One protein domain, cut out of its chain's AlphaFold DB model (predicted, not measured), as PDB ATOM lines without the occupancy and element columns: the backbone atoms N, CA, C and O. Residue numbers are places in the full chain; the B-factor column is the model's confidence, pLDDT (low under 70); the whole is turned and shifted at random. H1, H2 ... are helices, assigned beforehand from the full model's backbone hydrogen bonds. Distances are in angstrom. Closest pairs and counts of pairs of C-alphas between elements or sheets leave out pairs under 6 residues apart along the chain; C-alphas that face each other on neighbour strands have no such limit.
ATOM      1  N   ARG A 267      30.451 -43.500  18.275       60.84
ATOM      2  CA  ARG A 267      29.562 -42.550  18.930       60.84
ATOM      3  C   ARG A 267      28.156 -42.818  18.424       60.84
ATOM      4  O   ARG A 267      27.719 -42.262  17.419       60.84
ATOM      5  N   LYS A 268      27.455 -43.678  19.153       73.06
ATOM      6  CA  LYS A 268      26.026 -43.907  19.003       73.06
ATOM      7  C   LYS A 268      25.320 -42.550  18.994       73.06
ATOM      8  O   LYS A 268      25.498 -41.755  19.921       73.06
ATOM      9  N   LEU A 269      24.584 -42.268  17.918       82.94
ATOM     10  CA  LEU A 269      23.952 -40.971  17.683       82.94
ATOM     11  C   LEU A 269      23.086 -40.582  18.890       82.94
ATOM     12  O   LEU A 269      22.118 -41.259  19.219       82.94
ATOM     13  N   HIS A 270      23.416 -39.487  19.570       84.38
ATOM     14  CA  HIS A 270      22.626 -39.052  20.718       84.38
ATOM     15  C   HIS A 270      21.404 -38.253  20.252       84.38
ATOM     16  O   HIS A 270      21.520 -37.093  19.849       84.38
ATOM     17  N   VAL A 271      20.225 -38.872  20.324       91.38
ATOM     18  CA  VAL A 271      18.945 -38.237  19.992       91.38
ATOM     19  C   VAL A 271      18.315 -37.705  21.278       91.38
ATOM     20  O   VAL A 271      17.859 -38.472  22.118       91.38
ATOM     21  N   TYR A 272      18.320 -36.383  21.463       91.38
ATOM     22  CA  TYR A 272      17.718 -35.755  22.641       91.38
ATOM     23  C   TYR A 272      16.198 -35.617  22.475       91.38
ATOM     24  O   TYR A 272      15.750 -34.868  21.606       91.38
ATOM     25  N   ILE A 273      15.427 -36.291  23.335       92.75
ATOM     26  CA  ILE A 273      13.967 -36.162  23.410       92.75
ATOM     27  C   ILE A 273      13.620 -35.170  24.535       92.75
ATOM     28  O   ILE A 273      13.990 -35.413  25.687       92.75
ATOM     29  N   PRO A 274      12.942 -34.046  24.247       88.88
ATOM     30  CA  PRO A 274      12.497 -33.128  25.290       88.88
ATOM     31  C   PRO A 274      11.402 -33.770  26.171       88.88
ATOM     32  O   PRO A 274      10.573 -34.519  25.655       88.88
ATOM     33  N   PRO A 275      11.358 -33.472  27.483       87.38
ATOM     34  CA  PRO A 275      10.301 -33.965  28.364       87.38
ATOM     35  C   PRO A 275       8.915 -33.411  27.968       87.38
ATOM     36  O   PRO A 275       8.832 -32.307  27.408       87.38
ATOM     37  N   PRO A 276       7.823 -34.143  28.274       86.44
ATOM     38  CA  PRO A 276       6.461 -33.673  28.028       86.44
ATOM     39  C   PRO A 276       6.211 -32.373  28.805       86.44
ATOM     40  O   PRO A 276       6.522 -32.287  29.990       86.44
ATOM     41  N   GLY A 277       5.695 -31.344  28.126       87.88
ATOM     42  CA  GLY A 277       5.540 -29.988  28.682       87.88
ATOM     43  C   GLY A 277       6.528 -28.949  28.136       87.88
ATOM     44  O   GLY A 277       6.445 -27.779  28.499       87.88
ATOM     45  N   GLY A 278       7.418 -29.347  27.221       78.12
ATOM     46  CA  GLY A 278       8.272 -28.431  26.468       78.12
ATOM     47  C   GLY A 278       9.573 -28.093  27.195       78.12
ATOM     48  O   GLY A 278       9.599 -27.516  28.280       78.12
ATOM     49  N   GLY A 279      10.703 -28.417  26.570       79.38
ATOM     50  CA  GLY A 279      12.003 -27.954  27.041       79.38
ATOM     51  C   GLY A 279      12.199 -26.476  26.694       79.38
ATOM     52  O   GLY A 279      11.971 -26.074  25.556       79.38
ATOM     53  N   GLY A 280      12.650 -25.660  27.653       87.38
ATOM     54  CA  GLY A 280      12.942 -24.239  27.413       87.38
ATOM     55  C   GLY A 280      13.965 -24.005  26.284       87.38
ATOM     56  O   GLY A 280      14.519 -24.942  25.720       87.38
ATOM     57  N   LYS A 281      14.303 -22.746  25.970       86.69
ATOM     58  CA  LYS A 281      15.165 -22.368  24.816       86.69
ATOM     59  C   LYS A 281      16.468 -23.186  24.663       86.69
ATOM     60  O   LYS A 281      16.929 -23.404  23.548       86.69
ATOM     61  N   LYS A 282      17.043 -23.677  25.769       82.69
ATOM     62  CA  LYS A 282      18.246 -24.534  25.786       82.69
ATOM     63  C   LYS A 282      18.012 -25.968  25.287       82.69
ATOM     64  O   LYS A 282      18.958 -26.618  24.856       82.69
ATOM     65  N   ALA A 283      16.786 -26.474  25.351       85.12
ATOM     66  CA  ALA A 283      16.427 -27.789  24.834       85.12
ATOM     67  C   ALA A 283      16.455 -27.802  23.301       85.12
ATOM     68  O   ALA A 283      16.961 -28.747  22.704       85.12
ATOM     69  N   HIS A 284      16.003 -26.720  22.656       84.81
ATOM     70  CA  HIS A 284      15.982 -26.637  21.194       84.81
ATOM     71  C   HIS A 284      17.389 -26.696  20.579       84.81
ATOM     72  O   HIS A 284      17.556 -27.288  19.519       84.81
ATOM     73  N   SER A 285      18.415 -26.152  21.247       86.50
ATOM     74  CA  SER A 285      19.802 -26.226  20.757       86.50
ATOM     75  C   SER A 285      20.444 -27.606  20.923       86.50
ATOM     76  O   SER A 285      21.478 -27.863  20.316       86.50
ATOM     77  N   ARG A 286      19.869 -28.485  21.756       87.06
ATOM     78  CA  ARG A 286      20.321 -29.877  21.924       87.06
ATOM     79  C   ARG A 286      19.618 -30.846  20.971       87.06
ATOM     80  O   ARG A 286      20.128 -31.942  20.756       87.06
ATOM     81  N   ARG A 287      18.456 -30.467  20.426       92.44
ATOM     82  CA  ARG A 287      17.718 -31.276  19.446       92.44
ATOM     83  C   ARG A 287      18.465 -31.302  18.118       92.44
ATOM     84  O   ARG A 287      19.050 -30.306  17.695       92.44
ATOM     85  N   LEU A 288      18.391 -32.438  17.436       92.88
ATOM     86  CA  LEU A 288      18.841 -32.541  16.054       92.88
ATOM     87  C   LEU A 288      17.936 -31.680  15.156       92.88
ATOM     88  O   LEU A 288      16.752 -31.468  15.446       92.88
ATOM     89  N   SER A 289      18.499 -31.153  14.068       95.94
ATOM     90  CA  SER A 289      17.695 -30.491  13.041       95.94
ATOM     91  C   SER A 289      16.796 -31.519  12.349       95.94
ATOM     92  O   SER A 289      17.194 -32.670  12.168       95.94
ATOM     93  N   VAL A 290      15.595 -31.106  11.930       96.25
ATOM     94  CA  VAL A 290      14.616 -31.999  11.275       96.25
ATOM     95  C   VAL A 290      15.226 -32.699  10.060       96.25
ATOM     96  O   VAL A 290      15.082 -33.906   9.903       96.25
ATOM     97  N   HIS A 291      15.989 -31.958   9.252       97.06
ATOM     98  CA  HIS A 291      16.699 -32.511   8.100       97.06
ATOM     99  C   HIS A 291      17.653 -33.645   8.496       97.06
ATOM    100  O   HIS A 291      17.659 -34.692   7.860       97.06
ATOM    101  N   LYS A 292      18.420 -33.469   9.579       95.56
ATOM    102  CA  LYS A 292      19.354 -34.491  10.064       95.56
ATOM    103  C   LYS A 292      18.623 -35.722  10.597       95.56
ATOM    104  O   LYS A 292      19.086 -36.831  10.375       95.56
ATOM    105  N   VAL A 293      17.470 -35.549  11.248       97.12
ATOM    106  CA  VAL A 293      16.624 -36.677  11.683       97.12
ATOM    107  C   VAL A 293      16.129 -37.479  10.475       97.12
ATOM    108  O   VAL A 293      16.261 -38.700  10.455       97.12
ATOM    109  N   ILE A 294      15.626 -36.801   9.439       96.94
ATOM    110  CA  ILE A 294      15.157 -37.438   8.198       96.94
ATOM    111  C   ILE A 294      16.303 -38.156   7.476       96.94
ATOM    112  O   ILE A 294      16.133 -39.284   7.022       96.94
ATOM    113  N   GLU A 295      17.474 -37.527   7.378       96.44
ATOM    114  CA  GLU A 295      18.651 -38.107   6.728       96.44
ATOM    115  C   GLU A 295      19.135 -39.374   7.451       96.44
ATOM    116  O   GLU A 295      19.409 -40.382   6.806       96.44
ATOM    117  N   GLU A 296      19.170 -39.361   8.785       94.62
ATOM    118  CA  GLU A 296      19.568 -40.518   9.594       94.62
ATOM    119  C   GLU A 296      18.547 -41.665   9.542       94.62
ATOM    120  O   GLU A 296      18.945 -42.831   9.533       94.62
ATOM    121  N   LEU A 297      17.248 -41.358   9.450       96.69
ATOM    122  CA  LEU A 297      16.200 -42.355   9.200       96.69
ATOM    123  C   LEU A 297      16.284 -42.931   7.779       96.69
ATOM    124  O   LEU A 297      16.073 -44.129   7.586       96.69
ATOM    125  N   ARG A 298      16.629 -42.100   6.786       97.19
ATOM    126  CA  ARG A 298      16.821 -42.529   5.394       97.19
ATOM    127  C   ARG A 298      18.031 -43.451   5.253       97.19
ATOM    128  O   ARG A 298      17.894 -44.496   4.630       97.19
ATOM    129  N   LYS A 299      19.168 -43.114   5.878       93.12
ATOM    130  CA  LYS A 299      20.381 -43.960   5.916       93.12
ATOM    131  C   LYS A 299      20.109 -45.359   6.474       93.12
ATOM    132  O   LYS A 299      20.765 -46.309   6.077       93.12
ATOM    133  N   ARG A 300      19.136 -45.479   7.379       92.00
ATOM    134  CA  ARG A 300      18.732 -46.745   8.011       92.00
ATOM    135  C   ARG A 300      17.600 -47.467   7.287       92.00
ATOM    136  O   ARG A 300      17.150 -48.504   7.759       92.00
ATOM    137  N   HIS A 301      17.093 -46.908   6.186       95.88
ATOM    138  CA  HIS A 301      15.906 -47.409   5.487       95.88
ATOM    139  C   HIS A 301      14.667 -47.529   6.403       95.88
ATOM    140  O   HIS A 301      13.844 -48.427   6.245       95.88
ATOM    141  N   LYS A 302      14.528 -46.617   7.379       96.50
ATOM    142  CA  LYS A 302      13.405 -46.564   8.341       96.50
ATOM    143  C   LYS A 302      12.587 -45.273   8.238       96.50
ATOM    144  O   LYS A 302      11.855 -44.930   9.165       96.50
ATOM    145  N   LEU A 303      12.727 -44.527   7.143       97.19
ATOM    146  CA  LEU A 303      11.943 -43.315   6.927       97.19
ATOM    147  C   LEU A 303      10.479 -43.700   6.623       97.19
ATOM    148  O   LEU A 303      10.248 -44.405   5.641       97.19
ATOM    149  N   PRO A 304       9.497 -43.280   7.441       96.38
ATOM    150  CA  PRO A 304       8.090 -43.560   7.178       96.38
ATOM    151  C   PRO A 304       7.609 -42.830   5.917       96.38
ATOM    152  O   PRO A 304       8.063 -41.726   5.626       96.38
ATOM    153  N   VAL A 305       6.683 -43.455   5.186       96.56
ATOM    154  CA  VAL A 305       6.073 -42.882   3.968       96.56
ATOM    155  C   VAL A 305       5.075 -41.772   4.315       96.56
ATOM    156  O   VAL A 305       4.923 -40.808   3.572       96.56
ATOM    157  N   GLU A 306       4.413 -41.886   5.465       96.19
ATOM    158  CA  GLU A 306       3.470 -40.889   5.967       96.19
ATOM    159  C   GLU A 306       4.196 -39.676   6.566       96.19
ATOM    160  O   GLU A 306       5.237 -39.808   7.219       96.19
ATOM    161  N   ASN A 307       3.607 -38.490   6.393       94.00
ATOM    162  CA  ASN A 307       4.105 -37.238   6.961       94.00
ATOM    163  C   ASN A 307       3.928 -37.231   8.488       94.00
ATOM    164  O   ASN A 307       2.930 -36.735   9.006       94.00
ATOM    165  N   LYS A 308       4.904 -37.791   9.207       96.69
ATOM    166  CA  LYS A 308       4.943 -37.784  10.674       96.69
ATOM    167  C   LYS A 308       5.434 -36.453  11.229       96.69
ATOM    168  O   LYS A 308       6.267 -35.770  10.626       96.69
ATOM    169  N   ASN A 309       4.967 -36.115  12.426       96.69
ATOM    170  CA  ASN A 309       5.421 -34.917  13.126       96.69
ATOM    171  C   ASN A 309       6.898 -35.040  13.534       96.69
ATOM    172  O   ASN A 309       7.421 -36.132  13.760       96.69
ATOM    173  N   ARG A 310       7.587 -33.899  13.691       95.00
ATOM    174  CA  ARG A 310       9.009 -33.850  14.099       95.00
ATOM    175  C   ARG A 310       9.298 -34.708  15.335       95.00
ATOM    176  O   ARG A 310      10.325 -35.375  15.390       95.00
ATOM    177  N   GLU A 311       8.421 -34.649  16.331       95.06
ATOM    178  CA  GLU A 311       8.583 -35.364  17.602       95.06
ATOM    179  C   GLU A 311       8.467 -36.877  17.427       95.06
ATOM    180  O   GLU A 311       9.248 -37.622  18.009       95.06
ATOM    181  N   GLU A 312       7.567 -37.332  16.555       96.44
ATOM    182  CA  GLU A 312       7.417 -38.746  16.215       96.44
ATOM    183  C   GLU A 312       8.639 -39.272  15.456       96.44
ATOM    184  O   GLU A 312       9.091 -40.384  15.717       96.44
ATOM    185  N   LEU A 313       9.214 -38.462  14.557       97.56
ATOM    186  CA  LEU A 313      10.453 -38.808  13.853       97.56
ATOM    187  C   LEU A 313      11.653 -38.886  14.810       97.56
ATOM    188  O   LEU A 313      12.466 -39.800  14.696       97.56
ATOM    189  N   GLU A 314      11.765 -37.957  15.765       96.00
ATOM    190  CA  GLU A 314      12.811 -37.988  16.797       96.00
ATOM    191  C   GLU A 314      12.649 -39.198  17.733       96.00
ATOM    192  O   GLU A 314      13.640 -39.862  18.039       96.00
ATOM    193  N   LEU A 315      11.418 -39.532  18.140       96.19
ATOM    194  CA  LEU A 315      11.117 -40.719  18.950       96.19
ATOM    195  C   LEU A 315      11.451 -42.018  18.213       96.19
ATOM    196  O   LEU A 315      12.091 -42.897  18.792       96.19
ATOM    197  N   LEU A 316      11.066 -42.116  16.939       97.06
ATOM    198  CA  LEU A 316      11.367 -43.264  16.086       97.06
ATOM    199  C   LEU A 316      12.880 -43.426  15.889       97.06
ATOM    200  O   LEU A 316      13.414 -44.522  16.034       97.06
ATOM    201  N   LEU A 317      13.598 -42.336  15.603       95.81
ATOM    202  CA  LEU A 317      15.053 -42.387  15.471       95.81
ATOM    203  C   LEU A 317      15.715 -42.781  16.795       95.81
ATOM    204  O   LEU A 317      16.653 -43.571  16.797       95.81
ATOM    205  N   HIS A 318      15.227 -42.272  17.927       93.62
ATOM    206  CA  HIS A 318      15.745 -42.643  19.239       93.62
ATOM    207  C   HIS A 318      15.527 -44.132  19.559       93.62
ATOM    208  O   HIS A 318      16.434 -44.753  20.110       93.62
ATOM    209  N   SER A 319      14.371 -44.722  19.222       94.44
ATOM    210  CA  SER A 319      14.136 -46.158  19.435       94.44
ATOM    211  C   SER A 319      15.051 -47.015  18.561       94.44
ATOM    212  O   SER A 319      15.706 -47.910  19.085       94.44
ATOM    213  N   ILE A 320      15.183 -46.674  17.273       93.69
ATOM    214  CA  ILE A 320      16.067 -47.389  16.340       93.69
ATOM    215  C   ILE A 320      17.516 -47.302  16.809       93.69
ATOM    216  O   ILE A 320      18.184 -48.320  16.954       93.69
ATOM    217  N   VAL A 321      17.995 -46.092  17.112       88.38
ATOM    218  CA  VAL A 321      19.359 -45.926  17.609       88.38
ATOM    219  C   VAL A 321      19.524 -46.706  18.906       88.38
ATOM    220  O   VAL A 321      20.522 -47.392  19.052       88.38
ATOM    221  N   ARG A 322      18.568 -46.675  19.845       83.38
ATOM    222  CA  ARG A 322      18.647 -47.454  21.092       83.38
ATOM    223  C   ARG A 322      18.833 -48.954  20.830       83.38
ATOM    224  O   ARG A 322      19.664 -49.531  21.527       83.38
ATOM    225  N   GLU A 323      18.128 -49.530  19.864       86.06
ATOM    226  CA  GLU A 323      18.230 -50.948  19.484       86.06
ATOM    227  C   GLU A 323      19.530 -51.283  18.739       86.06
ATOM    228  O   GLU A 323      20.059 -52.378  18.910       86.06
ATOM    229  N   GLU A 324      20.091 -50.341  17.977       81.62
ATOM    230  CA  GLU A 324      21.377 -50.539  17.300       81.62
ATOM    231  C   GLU A 324      22.505 -50.773  18.325       81.62
ATOM    232  O   GLU A 324      22.673 -49.976  19.265       81.62
ATOM    233  N   PRO A 325      23.319 -51.836  18.173       74.56
ATOM    234  CA  PRO A 325      24.506 -52.002  19.000       74.56
ATOM    235  C   PRO A 325      25.438 -50.802  18.785       74.56
ATOM    236  O   PRO A 325      25.461 -50.211  17.706       74.56
TER     237      PRO A 325
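This is residues 267 to 325 of the 405 residues of an uncharacterized protein of Fistulifera solaris (UniProt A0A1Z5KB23). Two helices, H2 and H3, pack on each other at a slant and run the same way, and the loop of residues 300 to 309 leads back from the end of the one to the start of the other. From the first printed residue a stretch with no named element, residues 267 to 280, leads to a turn that sticks out at residues 276 to 282, of which 281 and 282 belong to the very short helix H1, which is apart from both H2 and H3. The printed part has 59 residues with three named helices, in the order H1, H2, H3, and no named strand; the class is all helix, though 28 of the 59 residues, under half, are in named elements. The whole is compact, with a radius of gyration of the C-alphas of 11.5 A, and spans 32 by 28 by 18 A.

Start at Arg 267 and go along residues 267 to 280, which hold no named element, to H1, residues 281 to 284. H1 touches no helix, and it is apart from H2, residues 290 to 299, and from H3, residues 310 to 323. Go on to Leu 297 and look across to Leu 317: these are the closest C-alphas of H2 and H3, 6.4 A apart. The two helices touch, with 7 pairs of C-alphas within 8 A, and their centres are 10.4 A apart. Their lines stand at a steep tilt of 39 degrees, and they run the same way. In H2 and H3 every backbone O i to N i+4 pair is within hydrogen-bond range; H1 is too short for such a pair, and its 1 pair of O i and N i+3 is not within range.

Find C-alpha 281 at (15.165, -22.368, 24.816), where H1 begins; it runs to His 284, 5.7 A from first to last C-alpha. Next find C-alpha 290 at (14.616, -31.999, 11.275), where H2 begins; it runs 14.3 A to Lys 299. H3, the longest helix with 14 residues, runs 20.2 A from Arg 310 to C-alpha 323 at (18.230, -50.948, 19.484).

The two C-alphas farthest apart are those of Gly 280 and His 301, 32.0 A from each other, while the first and last printed C-alphas, of Arg 267 and Pro 325, are 10.7 A apart. Residues 276 to 282, of which 281 and 282 belong to H1, stand free. The link from H1 to H2 is tight, with 5 residues, and that from H2 to H3 is short, with 10. The printed part has no cut. In the B-factor column of this model the mean pLDDT of the printed part is 90.7, and residue 267 is the one printed residue under 70.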